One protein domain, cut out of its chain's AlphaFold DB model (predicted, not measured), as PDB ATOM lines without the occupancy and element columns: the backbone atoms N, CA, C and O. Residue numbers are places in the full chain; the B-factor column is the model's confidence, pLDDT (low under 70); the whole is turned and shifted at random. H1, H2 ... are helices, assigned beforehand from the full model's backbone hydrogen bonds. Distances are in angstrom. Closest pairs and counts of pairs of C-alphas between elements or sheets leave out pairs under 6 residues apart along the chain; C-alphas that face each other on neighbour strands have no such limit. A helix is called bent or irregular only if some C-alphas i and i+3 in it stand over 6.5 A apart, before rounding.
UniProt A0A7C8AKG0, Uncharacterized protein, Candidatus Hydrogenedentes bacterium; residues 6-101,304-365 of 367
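What this domain is: This is residues 6 to 101 and 304 to 365 of the 367 residues of an uncharacterized protein of Candidatus Hydrogenedentes bacterium (UniProt A0A7C8AKG0). One long helix, H9, runs through the middle, and H7, H6, H5 and H4 stand round it as a partial ring; H8 packs on H6 and H7 away from H9. The short H2 packs on H5, while H1 and the loop that holds H3 lie out at one side, beyond H4 and H2. The printed part has 158 residues with nine named helices, H1 to H9 in chain order, and no named strand: the class is all helix. It is compact and rounded, with a radius of gyration of the C-alphas of 14.9 A and spans of 41 by 40 by 30 A.

How they stand to each other: Start at H9, residues 343 to 363, the hub, touching four helices. H7, residues 304 to 322, touches it with residues 314 to 321 alone, opposite ways at a shallow tilt of 28 degrees; look at the closest C-alphas, Trp 321 and Arg 346, 5.1 A apart. H4, residues 40 to 50, touches H9 opposite ways at a shallow tilt of 24 degrees, closest at C-alphas Met 48 and Trp 347, 6.3 A. H5, residues 57 to 67, touches H9 the same way at a shallow tilt of 13 degrees, closest at C-alphas Ile 67 and Leu 352, 6.2 A. H6, residues 80 to 91, forms a helical hairpin with H5, closest at C-alphas Ser 66 and Ala 85, 5.5 A; H6 touches H9 with residues 86 to 90 alone, closest at C-alphas Ile 89 and Lys 345, 6.1 A. H8, residues 329 to 338, touches H7 at a steep tilt of 44 degrees, closest at C-alphas Ala 316 and Ala 331, 4.8 A, and touches H6 at Gly 90 and Leu 338, closest C-alphas 3.7 A apart. H5 to H9 form a bundle, helices roughly side by side. H2, residues 13 to 16, touches H5, with C-alphas Cys 16 and Val 63 closest at 5.8 A. H1, residues 6 to 10, is close to H4 but not clearly touching, and H3, residues 27 to 31, touches no helix. Every O i to N i+4 pair is within hydrogen-bond range in H1, H3, H4, H6, H7 and H8, against 6 of 7 in H5 and 15 of 17 in H9; H2 is too short for such a pair.

Where its parts are: Find C-alpha 343 at (11.279, -13.508, -33.124); H9 runs 31.4 A to C-alpha 363 at (1.543, -0.755, -60.110). H7 begins at C-alpha 304, (9.066, 8.933, -58.768), and measures 26.9 A. H5 is only just irregular: C-alphas 64 and 67 are 6.52 A apart.

The domain as a whole: Residues 102 to 303 are not printed; C-alphas 101 and 304 are 22.0 A apart across this cut. The link from H5 to H6 is long. Confidence is under 70 at 33 residues, among them 18 to 37 and 360 to 365.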
ATOM      1  N   GLU A   6      -5.374 -26.150 -45.122       87.56
ATOM      2  CA  GLU A   6      -5.745 -26.165 -43.723       87.56
ATOM      3  C   GLU A   6      -4.651 -25.513 -42.876       87.56
ATOM      4  O   GLU A   6      -4.952 -24.694 -42.012       87.56
ATOM      5  N   THR A   7      -3.378 -25.811 -43.169       88.44
ATOM      6  CA  THR A   7      -2.232 -25.169 -42.514       88.44
ATOM      7  C   THR A   7      -2.235 -23.657 -42.745       88.44
ATOM      8  O   THR A   7      -2.067 -22.888 -41.801       88.44
ATOM      9  N   TYR A   8      -2.439 -23.213 -43.988       87.44
ATOM     10  CA  TYR A   8      -2.477 -21.787 -44.302       87.44
ATOM     11  C   TYR A   8      -3.669 -21.092 -43.648       87.44
ATOM     12  O   TYR A   8      -3.463 -20.137 -42.911       87.44
ATOM     13  N   GLU A   9      -4.895 -21.570 -43.864       86.62
ATOM     14  CA  GLU A   9      -6.117 -20.929 -43.352       86.62
ATOM     15  C   GLU A   9      -6.175 -20.905 -41.814       86.62
ATOM     16  O   GLU A   9      -6.824 -20.035 -41.236       86.62
ATOM     17  N   ALA A  10      -5.469 -21.818 -41.137       89.81
ATOM     18  CA  ALA A  10      -5.312 -21.790 -39.684       89.81
ATOM     19  C   ALA A  10      -4.294 -20.742 -39.191       89.81
ATOM     20  O   ALA A  10      -4.384 -20.310 -38.040       89.81
ATOM     21  N   SER A  11      -3.335 -20.337 -40.031       93.12
ATOM     22  CA  SER A  11      -2.277 -19.392 -39.655       93.12
ATOM     23  C   SER A  11      -2.816 -17.977 -39.450       93.12
ATOM     24  O   SER A  11      -3.723 -17.521 -40.153       93.12
ATOM     25  N   VAL A  12      -2.217 -17.241 -38.517       94.12
ATOM     26  CA  VAL A  12      -2.462 -15.807 -38.333       94.12
ATOM     27  C   VAL A  12      -1.987 -15.048 -39.562       94.12
ATOM     28  O   VAL A  12      -2.696 -14.158 -40.025       94.12
ATOM     29  N   SER A  13      -0.841 -15.437 -40.131       93.25
ATOM     30  CA  SER A  13      -0.290 -14.833 -41.343       93.25
ATOM     31  C   SER A  13      -1.355 -14.741 -42.433       93.25
ATOM     32  O   SER A  13      -1.546 -13.658 -42.978       93.25
ATOM     33  N   SER A  14      -2.111 -15.821 -42.693       87.75
ATOM     34  CA  SER A  14      -3.136 -15.871 -43.754       87.75
ATOM     35  C   SER A  14      -4.181 -14.751 -43.691       87.75
ATOM     36  O   SER A  14      -4.726 -14.335 -44.716       87.75
ATOM     37  N   ARG A  15      -4.414 -14.195 -42.499       87.12
ATOM     38  CA  ARG A  15      -5.376 -13.115 -42.258       87.12
ATOM     39  C   ARG A  15      -4.912 -11.768 -42.819       87.12
ATOM     40  O   ARG A  15      -5.714 -10.844 -42.900       87.12
ATOM     41  N   CYS A  16      -3.656 -11.640 -43.260       83.94
ATOM     42  CA  CYS A  16      -3.157 -10.466 -43.986       83.94
ATOM     43  C   CYS A  16      -3.694 -10.330 -45.422       83.94
ATOM     44  O   CYS A  16      -3.451  -9.289 -46.052       83.94
ATOM     45  N   TRP A  17      -4.377 -11.352 -45.949       75.88
ATOM     46  CA  TRP A  17      -4.806 -11.426 -47.348       75.88
ATOM     47  C   TRP A  17      -6.298 -11.739 -47.476       75.88
ATOM     48  O   TRP A  17      -6.691 -12.748 -48.058       75.88
ATOM     49  N   TRP A  18      -7.146 -10.837 -46.978       62.75
ATOM     50  CA  TRP A  18      -8.610 -10.988 -47.015       62.75
ATOM     51  C   TRP A  18      -9.216 -11.248 -48.413       62.75
ATOM     52  O   TRP A  18     -10.309 -11.803 -48.509       62.75
ATOM     53  N   TYR A  19      -8.511 -10.908 -49.500       56.78
ATOM     54  CA  TYR A  19      -8.949 -11.130 -50.885       56.78
ATOM     55  C   TYR A  19      -8.219 -12.271 -51.628       56.78
ATOM     56  O   TYR A  19      -8.536 -12.521 -52.791       56.78
ATOM     57  N   THR A  20      -7.282 -12.993 -50.998       54.69
ATOM     58  CA  THR A  20      -6.502 -14.064 -51.655       54.69
ATOM     59  C   THR A  20      -6.724 -15.404 -50.948       54.69
ATOM     60  O   THR A  20      -6.101 -15.708 -49.931       54.69
ATOM     61  N   ARG A  21      -7.649 -16.220 -51.474       58.12
ATOM     62  CA  ARG A  21      -7.950 -17.564 -50.941       58.12
ATOM     63  C   ARG A  21      -6.856 -18.571 -51.327       58.12
ATOM     64  O   ARG A  21      -6.199 -18.407 -52.349       58.12
ATOM     65  N   TYR A  22      -6.693 -19.631 -50.533       48.28
ATOM     66  CA  TYR A  22      -5.763 -20.727 -50.827       48.28
ATOM     67  C   TYR A  22      -6.272 -21.602 -51.988       48.28
ATOM     68  O   TYR A  22      -7.363 -22.178 -51.896       48.28
ATOM     69  N   GLY A  23      -5.466 -21.739 -53.047       53.94
ATOM     70  CA  GLY A  23      -5.753 -22.543 -54.244       53.94
ATOM     71  C   GLY A  23      -6.225 -21.740 -55.468       53.94
ATOM     72  O   GLY A  23      -6.574 -20.566 -55.352       53.94
ATOM     73  N   ASP A  24      -6.213 -22.397 -56.637       45.78
ATOM     74  CA  ASP A  24      -6.434 -21.819 -57.973       45.78
ATOM     75  C   ASP A  24      -7.577 -20.794 -58.034       45.78
ATOM     76  O   ASP A  24      -8.759 -21.135 -58.102       45.78
ATOM     77  N   GLY A  25      -7.197 -19.522 -58.145       45.53
ATOM     78  CA  GLY A  25      -7.842 -18.647 -59.114       45.53
ATOM     79  C   GLY A  25      -9.338 -18.402 -58.928       45.53
ATOM     80  O   GLY A  25     -10.075 -18.460 -59.913       45.53
ATOM     81  N   GLY A  26      -9.789 -18.015 -57.731       44.28
ATOM     82  CA  GLY A  26     -10.886 -17.036 -57.714       44.28
ATOM     83  C   GLY A  26     -10.494 -15.834 -58.592       44.28
ATOM     84  O   GLY A  26      -9.295 -15.594 -58.750       44.28
ATOM     85  N   ASP A  27     -11.450 -15.090 -59.158       49.12
ATOM     86  CA  ASP A  27     -11.157 -13.887 -59.973       49.12
ATOM     87  C   ASP A  27     -10.022 -13.023 -59.376       49.12
ATOM     88  O   ASP A  27      -9.059 -12.745 -60.090       49.12
ATOM     89  N   PRO A  28      -9.996 -12.778 -58.046       47.75
ATOM     90  CA  PRO A  28      -8.877 -12.124 -57.366       47.75
ATOM     91  C   PRO A  28      -7.515 -12.825 -57.522       47.75
ATOM     92  O   PRO A  28      -6.521 -12.191 -57.838       47.75
ATOM     93  N   ALA A  29      -7.411 -14.140 -57.326       48.12
ATOM     94  CA  ALA A  29      -6.127 -14.849 -57.403       48.12
ATOM     95  C   ALA A  29      -5.573 -14.929 -58.842       48.12
ATOM     96  O   ALA A  29      -4.354 -14.936 -59.025       48.12
ATOM     97  N   ARG A  30      -6.446 -14.919 -59.865       51.78
ATOM     98  CA  ARG A  30      -6.049 -14.766 -61.280       51.78
ATOM     99  C   ARG A  30      -5.647 -13.331 -61.621       51.78
ATOM    100  O   ARG A  30      -4.647 -13.146 -62.305       51.78
ATOM    101  N   GLU A  31      -6.390 -12.342 -61.130       50.09
ATOM    102  CA  GLU A  31      -6.095 -10.909 -61.288       50.09
ATOM    103  C   GLU A  31      -4.794 -10.505 -60.572       50.09
ATOM    104  O   GLU A  31      -4.050  -9.650 -61.046       50.09
ATOM    105  N   TYR A  32      -4.477 -11.163 -59.453       51.47
ATOM    106  CA  TYR A  32      -3.337 -10.837 -58.594       51.47
ATOM    107  C   TYR A  32      -2.134 -11.775 -58.752       51.47
ATOM    108  O   TYR A  32      -1.146 -11.594 -58.042       51.47
ATOM    109  N   GLY A  33      -2.190 -12.754 -59.665       51.41
ATOM    110  CA  GLY A  33      -1.051 -13.605 -60.043       51.41
ATOM    111  C   GLY A  33      -0.423 -14.412 -58.898       51.41
ATOM    112  O   GLY A  33       0.729 -14.828 -59.008       51.41
ATOM    113  N   CYS A  34      -1.148 -14.609 -57.796       57.62
ATOM    114  CA  CYS A  34      -0.652 -15.279 -56.599       57.62
ATOM    115  C   CYS A  34      -1.259 -16.676 -56.513       57.62
ATOM    116  O   CYS A  34      -2.357 -16.850 -55.982       57.62
ATOM    117  N   ASP A  35      -0.538 -17.683 -57.007       67.44
ATOM    118  CA  ASP A  35      -0.788 -19.051 -56.564       67.44
ATOM    119  C   ASP A  35      -0.174 -19.215 -55.169       67.44
ATOM    120  O   ASP A  35       1.018 -19.474 -55.016       67.44
ATOM    121  N   ILE A  36      -1.004 -19.026 -54.142       69.75
ATOM    122  CA  ILE A  36      -0.620 -19.180 -52.733       69.75
ATOM    123  C   ILE A  36      -0.024 -20.573 -52.466       69.75
ATOM    124  O   ILE A  36       0.850 -20.710 -51.611       69.75
ATOM    125  N   ALA A  37      -0.430 -21.607 -53.214       69.94
ATOM    126  CA  ALA A  37       0.156 -22.937 -53.071       69.94
ATOM    127  C   ALA A  37       1.621 -22.978 -53.553       69.94
ATOM    128  O   ALA A  37       2.420 -23.737 -53.001       69.94
ATOM    129  N   ALA A  38       1.983 -22.134 -54.524       74.12
ATOM    130  CA  ALA A  38       3.334 -21.996 -55.066       74.12
ATOM    131  C   ALA A  38       4.182 -20.902 -54.381       74.12
ATOM    132  O   ALA A  38       5.376 -20.784 -54.672       74.12
ATOM    133  N   ASP A  39       3.608 -20.110 -53.470       83.44
ATOM    134  CA  ASP A  39       4.299 -19.003 -52.805       83.44
ATOM    135  C   ASP A  39       5.264 -19.500 -51.712       83.44
ATOM    136  O   ASP A  39       4.922 -19.690 -50.541       83.44
ATOM    137  N   THR A  40       6.514 -19.732 -52.116       88.69
ATOM    138  CA  THR A  40       7.568 -20.222 -51.216       88.69
ATOM    139  C   THR A  40       7.929 -19.249 -50.095       88.69
ATOM    140  O   THR A  40       8.347 -19.706 -49.031       88.69
ATOM    141  N   GLU A  41       7.775 -17.937 -50.301       90.81
ATOM    142  CA  GLU A  41       8.088 -16.938 -49.272       90.81
ATOM    143  C   GLU A  41       7.008 -16.953 -48.194       90.81
ATOM    144  O   GLU A  41       7.311 -17.042 -47.004       90.81
ATOM    145  N   LEU A  42       5.742 -16.981 -48.611       89.56
ATOM    146  CA  LEU A  42       4.611 -17.119 -47.705       89.56
ATOM    147  C   LEU A  42       4.680 -18.409 -46.886       89.56
ATOM    148  O   LEU A  42       4.481 -18.383 -45.671       89.56
ATOM    149  N   ARG A  43       5.037 -19.530 -47.518       91.62
ATOM    150  CA  ARG A  43       5.267 -20.784 -46.797       91.62
ATOM    151  C   ARG A  43       6.316 -20.622 -45.692       91.62
ATOM    152  O   ARG A  43       6.088 -21.083 -44.577       91.62
ATOM    153  N   GLN A  44       7.441 -19.967 -45.977       94.81
ATOM    154  CA  GLN A  44       8.494 -19.736 -44.980       94.81
ATOM    155  C   GLN A  44       8.039 -18.790 -43.861       94.81
ATOM    156  O   GLN A  44       8.434 -18.970 -42.713       94.81
ATOM    157  N   ILE A  45       7.198 -17.800 -44.168       95.38
ATOM    158  CA  ILE A  45       6.594 -16.915 -43.162       95.38
ATOM    159  C   ILE A  45       5.683 -17.707 -42.216       95.38
ATOM    160  O   ILE A  45       5.764 -17.521 -41.004       95.38
ATOM    161  N   VAL A  46       4.859 -18.618 -42.744       94.50
ATOM    162  CA  VAL A  46       4.002 -19.486 -41.918       94.50
ATOM    163  C   VAL A  46       4.846 -20.478 -41.112       94.50
ATOM    164  O   VAL A  46       4.580 -20.694 -39.938       94.50
ATOM    165  N   GLU A  47       5.915 -21.037 -41.685       95.62
ATOM    166  CA  GLU A  47       6.870 -21.863 -40.929       95.62
ATOM    167  C   GLU A  47       7.494 -21.076 -39.758       95.62
ATOM    168  O   GLU A  47       7.494 -21.584 -38.638       95.62
ATOM    169  N   MET A  48       7.906 -19.817 -39.967       96.69
ATOM    170  CA  MET A  48       8.375 -18.939 -38.885       96.69
ATOM    171  C   MET A  48       7.305 -18.677 -37.819       96.69
ATOM    172  O   MET A  48       7.642 -18.603 -36.643       96.69
ATOM    173  N   GLU A  49       6.035 -18.526 -38.207       97.06
ATOM    174  CA  GLU A  49       4.920 -18.369 -37.262       97.06
ATOM    175  C   GLU A  49       4.797 -19.585 -36.334       97.06
ATOM    176  O   GLU A  49       4.640 -19.433 -35.125       97.06
ATOM    177  N   HIS A  50       4.912 -20.793 -36.889       95.69
ATOM    178  CA  HIS A  50       4.819 -22.044 -36.133       95.69
ATOM    179  C   HIS A  50       6.031 -22.322 -35.235       95.69
ATOM    180  O   HIS A  50       5.923 -23.124 -34.309       95.69
ATOM    181  N   GLU A  51       7.171 -21.686 -35.502       96.88
ATOM    182  CA  GLU A  51       8.352 -21.728 -34.632       96.88
ATOM    183  C   GLU A  51       8.222 -20.807 -33.406       96.88
ATOM    184  O   GLU A  51       9.038 -20.895 -32.488       96.88
ATOM    185  N   LEU A  52       7.215 -19.926 -33.369       96.19
ATOM    186  CA  LEU A  52       6.930 -19.097 -32.199       96.19
ATOM    187  C   LEU A  52       6.284 -19.942 -31.091       96.19
ATOM    188  O   LEU A  52       5.447 -20.804 -31.359       96.19
ATOM    189  N   ASP A  53       6.580 -19.615 -29.829       92.56
ATOM    190  CA  ASP A  53       5.902 -20.163 -28.639       92.56
ATOM    191  C   ASP A  53       4.476 -19.579 -28.480       92.56
ATOM    192  O   ASP A  53       4.094 -19.049 -27.434       92.56
ATOM    193  N   GLY A  54       3.686 -19.643 -29.555       94.56
ATOM    194  CA  GLY A  54       2.392 -18.986 -29.710       94.56
ATOM    195  C   GLY A  54       2.503 -17.546 -30.221       94.56
ATOM    196  O   GLY A  54       3.424 -16.804 -29.881       94.56
ATOM    197  N   VAL A  55       1.529 -17.130 -31.036       97.06
ATOM    198  CA  VAL A  55       1.439 -15.751 -31.535       97.06
ATOM    199  C   VAL A  55       0.760 -14.872 -30.477       97.06
ATOM    200  O   VAL A  55      -0.417 -15.107 -30.174       97.06
ATOM    201  N   PRO A  56       1.441 -13.846 -29.926       97.31
ATOM    202  CA  PRO A  56       0.839 -12.943 -28.949       97.31
ATOM    203  C   PRO A  56      -0.395 -12.230 -29.504       97.31
ATOM    204  O   PRO A  56      -0.437 -11.886 -30.684       97.31
ATOM    205  N   GLU A  57      -1.374 -11.938 -28.646       95.12
ATOM    206  CA  GLU A  57      -2.622 -11.271 -29.049       95.12
ATOM    207  C   GLU A  57      -2.370  -9.938 -29.772       95.12
ATOM    208  O   GLU A  57      -2.955  -9.691 -30.824       95.12
ATOM    209  N   TRP A  58      -1.442  -9.115 -29.271       95.31
ATOM    210  CA  TRP A  58      -1.081  -7.847 -29.914       95.31
ATOM    211  C   TRP A  58      -0.598  -8.051 -31.356       95.31
ATOM    212  O   TRP A  58      -0.923  -7.259 -32.236       95.31
ATOM    213  N   ALA A  59       0.143  -9.129 -31.619       96.75
ATOM    214  CA  ALA A  59       0.704  -9.419 -32.931       96.75
ATOM    215  C   ALA A  59      -0.380  -9.903 -33.903       96.75
ATOM    216  O   ALA A  59      -0.386  -9.490 -35.063       96.75
ATOM    217  N   GLN A  60      -1.338 -10.704 -33.419       93.88
ATOM    218  CA  GLN A  60      -2.541 -11.060 -34.184       93.88
ATOM    219  C   GLN A  60      -3.327  -9.805 -34.571       93.88
ATOM    220  O   GLN A  60      -3.683  -9.623 -35.733       93.88
ATOM    221  N   GLN A  61      -3.510  -8.886 -33.621       88.62
ATOM    222  CA  GLN A  61      -4.191  -7.624 -33.876       88.62
ATOM    223  C   GLN A  61      -3.425  -6.729 -34.860       88.62
ATOM    224  O   GLN A  61      -4.059  -6.107 -35.699       88.62
ATOM    225  N   VAL A  62      -2.090  -6.677 -34.838       91.81
ATOM    226  CA  VAL A  62      -1.306  -5.937 -35.853       91.81
ATOM    227  C   VAL A  62      -1.482  -6.538 -37.253       91.81
ATOM    228  O   VAL A  62      -1.602  -5.808 -38.241       91.81
ATOM    229  N   VAL A  63      -1.533  -7.867 -37.362       91.62
ATOM    230  CA  VAL A  63      -1.822  -8.547 -38.631       91.62
ATOM    231  C   VAL A  63      -3.199  -8.149 -39.154       91.62
ATOM    232  O   VAL A  63      -3.310  -7.674 -40.286       91.62
ATOM    233  N   GLU A  64      -4.226  -8.292 -38.324       84.81
ATOM    234  CA  GLU A  64      -5.622  -8.096 -38.713       84.81
ATOM    235  C   GLU A  64      -5.990  -6.620 -38.882       84.81
ATOM    236  O   GLU A  64      -6.701  -6.276 -39.817       84.81
ATOM    237  N   ARG A  65      -5.480  -5.741 -38.015       79.56
ATOM    238  CA  ARG A  65      -5.838  -4.315 -37.904       79.56
ATOM    239  C   ARG A  65      -4.758  -3.371 -38.425       79.56
ATOM    240  O   ARG A  65      -4.788  -2.181 -38.143       79.56
ATOM    241  N   SER A  66      -3.727  -3.852 -39.107       85.38
ATOM    242  CA  SER A  66      -2.723  -2.949 -39.690       85.38
ATOM    243  C   SER A  66      -2.248  -3.481 -41.014       85.38
ATOM    244  O   SER A  66      -2.580  -2.923 -42.059       85.38
ATOM    245  N   ILE A  67      -1.542  -4.611 -40.986       89.62
ATOM    246  CA  ILE A  67      -0.939  -5.178 -42.187       89.62
ATOM    247  C   ILE A  67      -2.041  -5.541 -43.180       89.62
ATOM    248  O   ILE A  67      -1.944  -5.156 -44.343       89.62
ATOM    249  N   ASN A  68      -3.132  -6.189 -42.751       83.69
ATOM    250  CA  ASN A  68      -4.259  -6.557 -43.617       83.69
ATOM    251  C   ASN A  68      -4.867  -5.361 -44.388       83.69
ATOM    252  O   ASN A  68      -5.215  -5.495 -45.563       83.69
ATOM    253  N   PHE A  69      -4.885  -4.175 -43.780       77.19
ATOM    254  CA  PHE A  69      -5.564  -2.987 -44.307       77.19
ATOM    255  C   PHE A  69      -4.656  -1.955 -44.971       77.19
ATOM    256  O   PHE A  69      -5.137  -0.889 -45.372       77.19
ATOM    257  N   LEU A  70      -3.366  -2.265 -45.136       81.19
ATOM    258  CA  LEU A  70      -2.466  -1.383 -45.864       81.19
ATOM    259  C   LEU A  70      -2.993  -1.127 -47.283       81.19
ATOM    260  O   LEU A  70      -3.304  -2.077 -48.011       81.19
ATOM    261  N   PRO A  71      -3.109   0.149 -47.684       72.69
ATOM    262  CA  PRO A  71      -3.766   0.502 -48.923       72.69
ATOM    263  C   PRO A  71      -2.890   0.151 -50.119       72.69
ATOM    264  O   PRO A  71      -1.770   0.641 -50.248       72.69
ATOM    265  N   GLY A  72      -3.441  -0.643 -51.035       69.69
ATOM    266  CA  GLY A  72      -2.807  -0.907 -52.323       69.69
ATOM    267  C   GLY A  72      -2.898   0.284 -53.279       69.69
ATOM    268  O   GLY A  72      -2.006   0.480 -54.078       69.69
ATOM    269  N   CYS A  73      -3.934   1.120 -53.202       67.06
ATOM    270  CA  CYS A  73      -4.287   2.097 -54.245       67.06
ATOM    271  C   CYS A  73      -3.587   3.474 -54.162       67.06
ATOM    272  O   CYS A  73      -4.081   4.437 -54.745       67.06
ATOM    273  N   GLY A  74      -2.463   3.591 -53.442       70.75
ATOM    274  CA  GLY A  74      -1.770   4.868 -53.232       70.75
ATOM    275  C   GLY A  74      -2.638   5.857 -52.452       70.75
ATOM    276  O   GLY A  74      -3.162   6.797 -53.020       70.75
ATOM    277  N   HIS A  75      -2.842   5.616 -51.159       79.25
ATOM    278  CA  HIS A  75      -3.713   6.412 -50.283       79.25
ATOM    279  C   HIS A  75      -3.274   7.882 -50.140       79.25
ATOM    280  O   HIS A  75      -2.083   8.174 -50.182       79.25
ATOM    281  N   TYR A  76      -4.208   8.814 -49.900       79.12
ATOM    282  CA  TYR A  76      -3.881  10.253 -49.804       79.12
ATOM    283  C   TYR A  76      -2.946  10.621 -48.636       79.12
ATOM    284  O   TYR A  76      -2.254  11.631 -48.709       79.12
ATOM    285  N   LEU A  77      -2.902   9.794 -47.586       80.75
ATOM    286  CA  LEU A  77      -1.970   9.942 -46.459       80.75
ATOM    287  C   LEU A  77      -0.656   9.180 -46.640       80.75
ATOM    288  O   LEU A  77       0.085   9.032 -45.676       80.75
ATOM    289  N   PHE A  78      -0.366   8.629 -47.820       85.31
ATOM    290  CA  PHE A  78       0.910   7.952 -48.037       85.31
ATOM    291  C   PHE A  78       2.090   8.856 -47.607       85.31
ATOM    292  O   PHE A  78       2.105  10.027 -47.994       85.31
ATOM    293  N   PRO A  79       3.078   8.346 -46.840       88.88
ATOM    294  CA  PRO A  79       3.301   6.945 -46.442       88.88
ATOM    295  C   PRO A  79       2.820   6.570 -45.021       88.88
ATOM    296  O   PRO A  79       3.261   5.572 -44.449       88.88
ATOM    297  N   GLN A  80       1.944   7.370 -44.413       86.88
ATOM    298  CA  GLN A  80       1.525   7.230 -43.015       86.88
ATOM    299  C   GLN A  80       1.032   5.816 -42.625       86.88
ATOM    300  O   GLN A  80       1.529   5.302 -41.622       86.88
ATOM    301  N   PRO A  81       0.155   5.137 -43.402       85.00
ATOM    302  CA  PRO A  81      -0.284   3.765 -43.104       85.00
ATOM    303  C   PRO A  81       0.866   2.783 -42.850       85.00
ATOM    304  O   PRO A  81       0.858   1.998 -41.901       85.00
ATOM    305  N   GLN A  82       1.885   2.839 -43.710       91.25
ATOM    306  CA  GLN A  82       3.048   1.967 -43.648       91.25
ATOM    307  C   GLN A  82       3.880   2.251 -42.393       91.25
ATOM    308  O   GLN A  82       4.322   1.322 -41.717       91.25
ATOM    309  N   LEU A  83       4.066   3.527 -42.054       93.12
ATOM    310  CA  LEU A  83       4.810   3.942 -40.863       93.12
ATOM    311  C   LEU A  83       4.087   3.574 -39.561       93.12
ATOM    312  O   LEU A  83       4.738   3.220 -38.573       93.12
ATOM    313  N   GLU A  84       2.757   3.618 -39.550       89.50
ATOM    314  CA  GLU A  84       1.932   3.202 -38.411       89.50
ATOM    315  C   GLU A  84       2.036   1.702 -38.156       89.50
ATOM    316  O   GLU A  84       2.290   1.305 -37.020       89.50
ATOM    317  N   ALA A  85       1.965   0.874 -39.205       92.50
ATOM    318  CA  ALA A  85       2.163  -0.570 -39.074       92.50
ATOM    319  C   ALA A  85       3.542  -0.905 -38.476       92.50
ATOM    320  O   ALA A  85       3.646  -1.705 -37.549       92.50
ATOM    321  N   VAL A  86       4.605  -0.241 -38.943       96.38
ATOM    322  CA  VAL A  86       5.966  -0.416 -38.401       96.38
ATOM    323  C   VAL A  86       6.055   0.026 -36.937       96.38
ATOM    324  O   VAL A  86       6.704  -0.636 -36.129       96.38
ATOM    325  N   SER A  87       5.378   1.114 -36.572       95.69
ATOM    326  CA  SER A  87       5.356   1.613 -35.191       95.69
ATOM    327  C   SER A  87       4.601   0.670 -34.252       95.69
ATOM    328  O   SER A  87       5.053   0.434 -33.132       95.69
ATOM    329  N   ALA A  88       3.492   0.086 -34.709       94.38
ATOM    330  CA  ALA A  88       2.738  -0.910 -33.953       94.38
ATOM    331  C   ALA A  88       3.561  -2.187 -33.715       94.38
ATOM    332  O   ALA A  88       3.626  -2.688 -32.594       94.38
ATOM    333  N   ILE A  89       4.285  -2.661 -34.739       97.56
ATOM    334  CA  ILE A  89       5.221  -3.786 -34.594       97.56
ATOM    335  C   ILE A  89       6.302  -3.455 -33.560       97.56
ATOM    336  O   ILE A  89       6.566  -4.252 -32.662       97.56
ATOM    337  N   GLY A  90       6.941  -2.290 -33.676       97.62
ATOM    338  CA  GLY A  90       8.062  -1.914 -32.818       97.62
ATOM    339  C   GLY A  90       7.692  -1.671 -31.356       97.62
ATOM    340  O   GLY A  90       8.450  -2.050 -30.461       97.62
ATOM    341  N   SER A  91       6.513  -1.096 -31.118       96.88
ATOM    342  CA  SER A  91       5.958  -0.872 -29.777       96.88
ATOM    343  C   SER A  91       5.283  -2.103 -29.169       96.88
ATOM    344  O   SER A  91       4.883  -2.046 -28.009       96.88
ATOM    345  N   GLU A  92       5.151  -3.200 -29.926       97.06
ATOM    346  CA  GLU A  92       4.470  -4.434 -29.496       97.06
ATOM    347  C   GLU A  92       3.050  -4.172 -28.975       97.06
ATOM    348  O   GLU A  92       2.549  -4.841 -28.074       97.06
ATOM    349  N   THR A  93       2.410  -3.147 -29.534       90.88
ATOM    350  CA  THR A  93       1.101  -2.661 -29.113       90.88
ATOM    351  C   THR A  93       0.232  -2.557 -30.359       90.88
ATOM    352  O   THR A  93       0.676  -1.988 -31.362       90.88
ATOM    353  N   PRO A  94      -0.989  -3.119 -30.344       79.88
ATOM    354  CA  PRO A  94      -1.898  -2.929 -31.458       79.88
ATOM    355  C   PRO A  94      -2.192  -1.434 -31.595       79.88
ATOM    356  O   PRO A  94      -2.334  -0.743 -30.584       79.88
ATOM    357  N   PRO A  95      -2.282  -0.908 -32.819       69.94
ATOM    358  CA  PRO A  95      -2.654   0.480 -32.981       69.94
ATOM    359  C   PRO A  95      -4.103   0.661 -32.537       69.94
ATOM    360  O   PRO A  95      -4.967  -0.168 -32.844       69.94
ATOM    361  N   ASP A  96      -4.365   1.772 -31.854       65.12
ATOM    362  CA  ASP A  96      -5.737   2.217 -31.617       65.12
ATOM    363  C   ASP A  96      -6.430   2.387 -32.977       65.12
ATOM    364  O   ASP A  96      -7.475   1.796 -33.224       65.12
ATOM    365  N   PHE A  97      -5.732   3.012 -33.931       66.38
ATOM    366  CA  PHE A  97      -6.218   3.264 -35.279       66.38
ATOM    367  C   PHE A  97      -5.110   3.131 -36.335       66.38
ATOM    368  O   PHE A  97      -3.964   3.505 -36.087       66.38
ATOM    369  N   VAL A  98      -5.457   2.653 -37.537       65.75
ATOM    370  CA  VAL A  98      -4.553   2.632 -38.700       65.75
ATOM    371  C   VAL A  98      -5.197   3.342 -39.866       65.75
ATOM    372  O   VAL A  98      -6.302   2.993 -40.289       65.75
ATOM    373  N   HIS A  99      -4.471   4.297 -40.440       71.12
ATOM    374  CA  HIS A  99      -4.857   4.862 -41.718       71.12
ATOM    375  C   HIS A  99      -4.742   3.769 -42.786       71.12
ATOM    376  O   HIS A  99      -3.680   3.205 -43.007       71.12
ATOM    377  N   GLY A 100      -5.838   3.445 -43.456       69.25
ATOM    378  CA  GLY A 100      -5.906   2.427 -44.499       69.25
ATOM    379  C   GLY A 100      -6.919   2.777 -45.580       69.25
ATOM    380  O   GLY A 100      -7.422   3.902 -45.648       69.25
ATOM    381  N   CYS A 101      -7.245   1.807 -46.436       71.19
ATOM    382  CA  CYS A 101      -8.357   1.962 -47.375       71.19
ATOM    383  C   CYS A 101      -9.616   2.443 -46.642       71.19
ATOM    384  O   CYS A 101      -9.910   1.986 -45.541       71.19
ATOM    385  N   ASP A 304       7.659   9.310 -58.893       81.75
ATOM    386  CA  ASP A 304       9.066   8.933 -58.768       81.75
ATOM    387  C   ASP A 304       9.537   8.987 -57.310       81.75
ATOM    388  O   ASP A 304      10.257   8.097 -56.857       81.75
ATOM    389  N   GLU A 305       9.094   9.990 -56.546       84.44
ATOM    390  CA  GLU A 305       9.391  10.098 -55.112       84.44
ATOM    391  C   GLU A 305       8.688   9.002 -54.314       84.44
ATOM    392  O   GLU A 305       9.314   8.386 -53.458       84.44
ATOM    393  N   VAL A 306       7.421   8.710 -54.624       84.62
ATOM    394  CA  VAL A 306       6.657   7.613 -54.008       84.62
ATOM    395  C   VAL A 306       7.338   6.284 -54.279       84.62
ATOM    396  O   VAL A 306       7.605   5.531 -53.349       84.62
ATOM    397  N   THR A 307       7.674   6.016 -55.541       85.88
ATOM    398  CA  THR A 307       8.349   4.783 -55.954       85.88
ATOM    399  C   THR A 307       9.728   4.670 -55.307       85.88
ATOM    400  O   THR A 307      10.107   3.605 -54.822       85.88
ATOM    401  N   GLY A 308      10.488   5.769 -55.271       90.19
ATOM    402  CA  GLY A 308      11.794   5.828 -54.621       90.19
ATOM    403  C   GLY A 308      11.703   5.567 -53.118       90.19
ATOM    404  O   GLY A 308      12.453   4.743 -52.591       90.19
ATOM    405  N   TRP A 309      10.750   6.213 -52.444       92.06
ATOM    406  CA  TRP A 309      10.488   6.022 -51.021       92.06
ATOM    407  C   TRP A 309      10.059   4.584 -50.727       92.06
ATOM    408  O   TRP A 309      10.634   3.948 -49.850       92.06
ATOM    409  N   GLN A 310       9.120   4.039 -51.500       90.50
ATOM    410  CA  GLN A 310       8.588   2.686 -51.338       90.50
ATOM    411  C   GLN A 310       9.688   1.627 -51.491       90.50
ATOM    412  O   GLN A 310       9.837   0.755 -50.634       90.50
ATOM    413  N   ARG A 311      10.544   1.748 -52.515       92.50
ATOM    414  CA  ARG A 311      11.713   0.867 -52.684       92.50
ATOM    415  C   ARG A 311      12.682   0.968 -51.508       92.50
ATOM    416  O   ARG A 311      13.155  -0.059 -51.023       92.50
ATOM    417  N   ALA A 312      12.980   2.185 -51.049       94.94
ATOM    418  CA  ALA A 312      13.854   2.402 -49.899       94.94
ATOM    419  C   ALA A 312      13.255   1.825 -48.606       94.94
ATOM    420  O   ALA A 312      13.980   1.251 -47.797       94.94
ATOM    421  N   PHE A 313      11.937   1.926 -48.435       95.75
ATOM    422  CA  PHE A 313      11.200   1.414 -47.285       95.75
ATOM    423  C   PHE A 313      11.189  -0.116 -47.242       95.75
ATOM    424  O   PHE A 313      11.576  -0.703 -46.233       95.75
ATOM    425  N   VAL A 314      10.854  -0.779 -48.354       95.44
ATOM    426  CA  VAL A 314      10.918  -2.246 -48.462       95.44
ATOM    427  C   VAL A 314      12.351  -2.749 -48.257       95.44
ATOM    428  O   VAL A 314      12.566  -3.726 -47.537       95.44
ATOM    429  N   ALA A 315      13.353  -2.068 -48.827       96.56
ATOM    430  CA  ALA A 315      14.757  -2.402 -48.599       96.56
ATOM    431  C   ALA A 315      15.145  -2.273 -47.116       96.56
ATOM    432  O   ALA A 315      15.754  -3.192 -46.573       96.56
ATOM    433  N   ALA A 316      14.746  -1.182 -46.451       97.56
ATOM    434  CA  ALA A 316      14.979  -0.958 -45.025       97.56
ATOM    435  C   ALA A 316      14.370  -2.061 -44.149       97.56
ATOM    436  O   ALA A 316      15.063  -2.610 -43.294       97.56
ATOM    437  N   LEU A 317      13.109  -2.431 -44.394       97.69
ATOM    438  CA  LEU A 317      12.445  -3.517 -43.671       97.69
ATOM    439  C   LEU A 317      13.154  -4.862 -43.881       97.69
ATOM    440  O   LEU A 317      13.375  -5.595 -42.915       97.69
ATOM    441  N   ARG A 318      13.558  -5.169 -45.125       96.81
ATOM    442  CA  ARG A 318      14.337  -6.376 -45.445       96.81
ATOM    443  C   ARG A 318      15.659  -6.432 -44.699       96.81
ATOM    444  O   ARG A 318      15.981  -7.466 -44.118       96.81
ATOM    445  N   GLY A 319      16.398  -5.327 -44.716       96.81
ATOM    446  CA  GLY A 319      17.656  -5.227 -43.992       96.81
ATOM    447  C   GLY A 319      17.438  -5.465 -42.499       96.81
ATOM    448  O   GLY A 319      18.070  -6.343 -41.916       96.81
ATOM    449  N   TRP A 320      16.452  -4.783 -41.908       97.50
ATOM    450  CA  TRP A 320      16.146  -4.902 -40.483       97.50
ATOM    451  C   TRP A 320      15.841  -6.346 -40.058       97.50
ATOM    452  O   TRP A 320      16.455  -6.841 -39.110       97.50
ATOM    453  N   TRP A 321      14.956  -7.070 -40.762       95.19
ATOM    454  CA  TRP A 321      14.599  -8.434 -40.331       95.19
ATOM    455  C   TRP A 321      15.732  -9.447 -40.532       95.19
ATOM    456  O   TRP A 321      15.823 -10.415 -39.772       95.19
ATOM    457  N   ARG A 322      16.633  -9.201 -41.494       95.12
ATOM    458  CA  ARG A 322      17.854  -9.996 -41.719       95.12
ATOM    459  C   ARG A 322      19.002  -9.639 -40.772       95.12
ATOM    460  O   ARG A 322      19.999 -10.356 -40.737       95.12
ATOM    461  N   GLY A 323      18.873  -8.565 -39.991       93.75
ATOM    462  CA  GLY A 323      19.954  -8.045 -39.148       93.75
ATOM    463  C   GLY A 323      21.030  -7.282 -39.929       93.75
ATOM    464  O   GLY A 323      22.148  -7.122 -39.444       93.75
ATOM    465  N   GLU A 324      20.710  -6.814 -41.135       93.94
ATOM    466  CA  GLU A 324      21.566  -5.963 -41.955       93.94
ATOM    467  C   GLU A 324      21.300  -4.489 -41.617       93.94
ATOM    468  O   GLU A 324      20.155  -4.030 -41.579       93.94
ATOM    469  N   ARG A 325      22.362  -3.710 -41.393       82.31
ATOM    470  CA  ARG A 325      22.233  -2.279 -41.108       82.31
ATOM    471  C   ARG A 325      22.334  -1.481 -42.402       82.31
ATOM    472  O   ARG A 325      23.419  -1.331 -42.954       82.31
ATOM    473  N   LEU A 326      21.201  -0.958 -42.856       90.44
ATOM    474  CA  LEU A 326      21.139  -0.030 -43.984       90.44
ATOM    475  C   LEU A 326      21.208   1.421 -43.496       90.44
ATOM    476  O   LEU A 326      20.707   1.749 -42.419       90.44
ATOM    477  N   GLU A 327      21.832   2.283 -44.297       91.56
ATOM    478  CA  GLU A 327      21.939   3.722 -44.040       91.56
ATOM    479  C   GLU A 327      20.930   4.514 -44.886       91.56
ATOM    480  O   GLU A 327      20.533   4.092 -45.972       91.56
ATOM    481  N   GLY A 328      20.528   5.687 -44.392       94.25
ATOM    482  CA  GLY A 328      19.626   6.615 -45.080       94.25
ATOM    483  C   GLY A 328      18.423   7.013 -44.227       94.25
ATOM    484  O   GLY A 328      18.119   6.372 -43.225       94.25
ATOM    485  N   ASN A 329      17.722   8.078 -44.622       96.19
ATOM    486  CA  ASN A 329      16.627   8.643 -43.820       96.19
ATOM    487  C   ASN A 329      15.500   7.630 -43.565       96.19
ATOM    488  O   ASN A 329      15.091   7.455 -42.422       96.19
ATOM    489  N   VAL A 330      15.065   6.912 -44.607       95.81
ATOM    490  CA  VAL A 330      14.007   5.890 -44.495       95.81
ATOM    491  C   VAL A 330      14.461   4.710 -43.631       95.81
ATOM    492  O   VAL A 330      13.718   4.257 -42.766       95.81
ATOM    493  N   ALA A 331      15.702   4.241 -43.807       96.81
ATOM    494  CA  ALA A 331      16.251   3.157 -42.995       96.81
ATOM    495  C   ALA A 331      16.374   3.550 -41.518       96.81
ATOM    496  O   ALA A 331      16.001   2.775 -40.641       96.81
ATOM    497  N   ASN A 332      16.835   4.771 -41.235       96.50
ATOM    498  CA  ASN A 332      16.917   5.302 -39.877       96.50
ATOM    499  C   ASN A 332      15.538   5.380 -39.215       96.50
ATOM    500  O   ASN A 332      15.404   4.981 -38.062       96.50
ATOM    501  N   GLU A 333      14.517   5.836 -39.943       97.06
ATOM    502  CA  GLU A 333      13.144   5.895 -39.439       97.06
ATOM    503  C   GLU A 333      12.573   4.496 -39.152       97.06
ATOM    504  O   GLU A 333      12.011   4.272 -38.080       97.06
ATOM    505  N   VAL A 334      12.768   3.533 -40.060       97.44
ATOM    506  CA  VAL A 334      12.357   2.131 -39.860       97.44
ATOM    507  C   VAL A 334      13.046   1.527 -38.634       97.44
ATOM    508  O   VAL A 334      12.375   0.978 -37.761       97.44
ATOM    509  N   ASN A 335      14.370   1.678 -38.530       96.12
ATOM    510  CA  ASN A 335      15.153   1.176 -37.399       96.12
ATOM    511  C   ASN A 335      14.686   1.792 -36.073       96.12
ATOM    512  O   ASN A 335      14.524   1.081 -35.084       96.12
ATOM    513  N   GLN A 336      14.446   3.108 -36.058       96.62
ATOM    514  CA  GLN A 336      13.972   3.818 -34.874       96.62
ATOM    515  C   GLN A 336      12.595   3.319 -34.429       96.62
ATOM    516  O   GLN A 336      12.379   3.132 -33.234       96.62
ATOM    517  N   ARG A 337      11.666   3.116 -35.371       97.06
ATOM    518  CA  ARG A 337      10.300   2.679 -35.061       97.06
ATOM    519  C   ARG A 337      10.254   1.226 -34.596       97.06
ATOM    520  O   ARG A 337       9.528   0.951 -33.652       97.06
ATOM    521  N   LEU A 338      11.017   0.322 -35.218       97.50
ATOM    522  CA  LEU A 338      11.007  -1.112 -34.886       97.50
ATOM    523  C   LEU A 338      11.762  -1.453 -33.594       97.50
ATOM    524  O   LEU A 338      11.385  -2.396 -32.889       97.50
ATOM    525  N   GLY A 339      12.820  -0.702 -33.281       96.44
ATOM    526  CA  GLY A 339      13.675  -0.968 -32.128       96.44
ATOM    527  C   GLY A 339      14.415  -2.306 -32.231       96.44
ATOM    528  O   GLY A 339      14.816  -2.730 -33.318       96.44
ATOM    529  N   GLU A 340      14.615  -2.961 -31.084       96.00
ATOM    530  CA  GLU A 340      15.345  -4.231 -30.997       96.00
ATOM    531  C   GLU A 340      14.556  -5.404 -31.609       96.00
ATOM    532  O   GLU A 340      13.338  -5.514 -31.406       96.00
ATOM    533  N   PRO A 341      15.230  -6.313 -32.338       96.88
ATOM    534  CA  PRO A 341      14.573  -7.437 -32.981       96.88
ATOM    535  C   PRO A 341      14.205  -8.548 -31.993       96.88
ATOM    536  O   PRO A 341      15.045  -9.055 -31.252       96.88
ATOM    537  N   THR A 342      12.959  -9.013 -32.077       97.38
ATOM    538  CA  THR A 342      12.462 -10.237 -31.426       97.38
ATOM    539  C   THR A 342      11.982 -11.234 -32.490       97.38
ATOM    540  O   THR A 342      11.730 -10.819 -33.629       97.38
ATOM    541  N   PRO A 343      11.829 -12.536 -32.174       97.75
ATOM    542  CA  PRO A 343      11.279 -13.508 -33.124       97.75
ATOM    543  C   PRO A 343       9.921 -13.080 -33.705       97.75
ATOM    544  O   PRO A 343       9.745 -13.089 -34.923       97.75
ATOM    545  N   VAL A 344       9.011 -12.589 -32.854       98.25
ATOM    546  CA  VAL A 344       7.675 -12.116 -33.263       98.25
ATOM    547  C   VAL A 344       7.774 -10.905 -34.194       98.25
ATOM    548  O   VAL A 344       7.149 -10.891 -35.251       98.25
ATOM    549  N   LYS A 345       8.607  -9.906 -33.863       98.19
ATOM    550  CA  LYS A 345       8.799  -8.733 -34.732       98.19
ATOM    551  C   LYS A 345       9.403  -9.109 -36.082       98.19
ATOM    552  O   LYS A 345       8.985  -8.571 -37.100       98.19
ATOM    553  N   ARG A 346      10.370 -10.031 -36.116       98.00
ATOM    554  CA  ARG A 346      10.974 -10.502 -37.376       98.00
ATOM    555  C   ARG A 346       9.949 -11.187 -38.271       98.00
ATOM    556  O   ARG A 346       9.926 -10.899 -39.463       98.00
ATOM    557  N   TRP A 347       9.097 -12.037 -37.700       98.00
ATOM    558  CA  TRP A 347       7.979 -12.644 -38.418       98.00
ATOM    559  C   TRP A 347       7.026 -11.577 -38.988       98.00
ATOM    560  O   TRP A 347       6.798 -11.559 -40.197       98.00
ATOM    561  N   LEU A 348       6.570 -10.617 -38.170       98.12
ATOM    562  CA  LEU A 348       5.681  -9.533 -38.619       98.12
ATOM    563  C   LEU A 348       6.304  -8.641 -39.702       98.12
ATOM    564  O   LEU A 348       5.632  -8.280 -40.665       98.12
ATOM    565  N   VAL A 349       7.585  -8.279 -39.573       98.06
ATOM    566  CA  VAL A 349       8.276  -7.455 -40.577       98.06
ATOM    567  C   VAL A 349       8.439  -8.219 -41.887       98.06
ATOM    568  O   VAL A 349       8.232  -7.641 -42.951       98.06
ATOM    569  N   ARG A 350       8.761  -9.516 -41.835       97.25
ATOM    570  CA  ARG A 350       8.859 -10.356 -43.035       97.25
ATOM    571  C   ARG A 350       7.504 -10.487 -43.741       97.25
ATOM    572  O   ARG A 350       7.428 -10.322 -44.955       97.25
ATOM    573  N   LEU A 351       6.437 -10.679 -42.969       96.00
ATOM    574  CA  LEU A 351       5.053 -10.686 -43.441       96.00
ATOM    575  C   LEU A 351       4.651  -9.356 -44.101       96.00
ATOM    576  O   LEU A 351       4.103  -9.344 -45.205       96.00
ATOM    577  N   LEU A 352       4.974  -8.230 -43.460       95.25
ATOM    578  CA  LEU A 352       4.738  -6.888 -43.997       95.25
ATOM    579  C   LEU A 352       5.487  -6.665 -45.317       95.25
ATOM    580  O   LEU A 352       4.896  -6.183 -46.281       95.25
ATOM    581  N   VAL A 353       6.769  -7.031 -45.372       95.06
ATOM    582  CA  VAL A 353       7.592  -6.948 -46.585       95.06
ATOM    583  C   VAL A 353       6.937  -7.716 -47.728       95.06
ATOM    584  O   VAL A 353       6.683  -7.124 -48.775       95.06
ATOM    585  N   HIS A 354       6.589  -8.988 -47.509       91.44
ATOM    586  CA  HIS A 354       5.954  -9.817 -48.534       91.44
ATOM    587  C   HIS A 354       4.663  -9.183 -49.058       91.44
ATOM    588  O   HIS A 354       4.459  -9.062 -50.265       91.44
ATOM    589  N   LYS A 355       3.818  -8.669 -48.157       88.38
ATOM    590  CA  LYS A 355       2.595  -7.962 -48.548       88.38
ATOM    591  C   LYS A 355       2.861  -6.744 -49.435       88.38
ATOM    592  O   LYS A 355       2.148  -6.545 -50.419       88.38
ATOM    593  N   LEU A 356       3.837  -5.913 -49.076       88.12
ATOM    594  CA  LEU A 356       4.165  -4.702 -49.832       88.12
ATOM    595  C   LEU A 356       4.698  -5.041 -51.227       88.12
ATOM    596  O   LEU A 356       4.291  -4.421 -52.205       88.12
ATOM    597  N   GLU A 357       5.541  -6.064 -51.331       86.06
ATOM    598  CA  GLU A 357       6.100  -6.523 -52.606       86.06
ATOM    599  C   GLU A 357       5.039  -7.089 -53.551       86.06
ATOM    600  O   GLU A 357       5.060  -6.809 -54.750       86.06
ATOM    601  N   LEU A 358       4.066  -7.826 -53.010       78.50
ATOM    602  CA  LEU A 358       2.906  -8.285 -53.773       78.50
ATOM    603  C   LEU A 358       2.013  -7.134 -54.258       78.50
ATOM    604  O   LEU A 358       1.271  -7.313 -55.224       78.50
ATOM    605  N   GLY A 359       2.036  -5.981 -53.583       70.50
ATOM    606  CA  GLY A 359       1.347  -4.765 -54.019       70.50
ATOM    607  C   GLY A 359       2.115  -4.005 -55.105       70.50
ATOM    608  O   GLY A 359       1.512  -3.558 -56.080       70.50
ATOM    609  N   ASP A 360       3.440  -3.896 -54.975       64.69
ATOM    610  CA  ASP A 360       4.304  -3.156 -55.906       64.69
ATOM    611  C   ASP A 360       4.391  -3.801 -57.297       64.69
ATOM    612  O   ASP A 360       4.450  -3.092 -58.303       64.69
ATOM    613  N   THR A 361       4.334  -5.132 -57.398       53.66
ATOM    614  CA  THR A 361       4.310  -5.835 -58.696       53.66
ATOM    615  C   THR A 361       3.092  -5.485 -59.560       53.66
ATOM    616  O   THR A 361       3.118  -5.731 -60.764       53.66
ATOM    617  N   ARG A 362       2.053  -4.861 -58.984       52.12
ATOM    618  CA  ARG A 362       0.793  -4.528 -59.670       52.12
ATOM    619  C   ARG A 362       0.736  -3.098 -60.211       52.12
ATOM    620  O   ARG A 362       0.046  -2.867 -61.195       52.12
ATOM    621  N   HIS A 363       1.491  -2.157 -59.637       43.62
ATOM    622  CA  HIS A 363       1.543  -0.755 -60.110       43.62
ATOM    623  C   HIS A 363       2.599  -0.495 -61.183       43.62
ATOM    624  O   HIS A 363       2.666   0.599 -61.737       43.62
ATOM    625  N   VAL A 364       3.438  -1.492 -61.475       31.05
ATOM    626  CA  VAL A 364       4.481  -1.433 -62.514       31.05
ATOM    627  C   VAL A 364       4.015  -2.084 -63.828       31.05
ATOM    628  O   VAL A 364       4.748  -2.068 -64.817       31.05
ATOM    629  N   ALA A 365       2.788  -2.617 -63.893       24.03
ATOM    630  CA  ALA A 365       2.187  -2.977 -65.172       24.03
ATOM    631  C   ALA A 365       1.901  -1.681 -65.960       24.03
ATOM    632  O   ALA A 365       1.167  -0.826 -65.464       24.03
TER     633      ALA A 365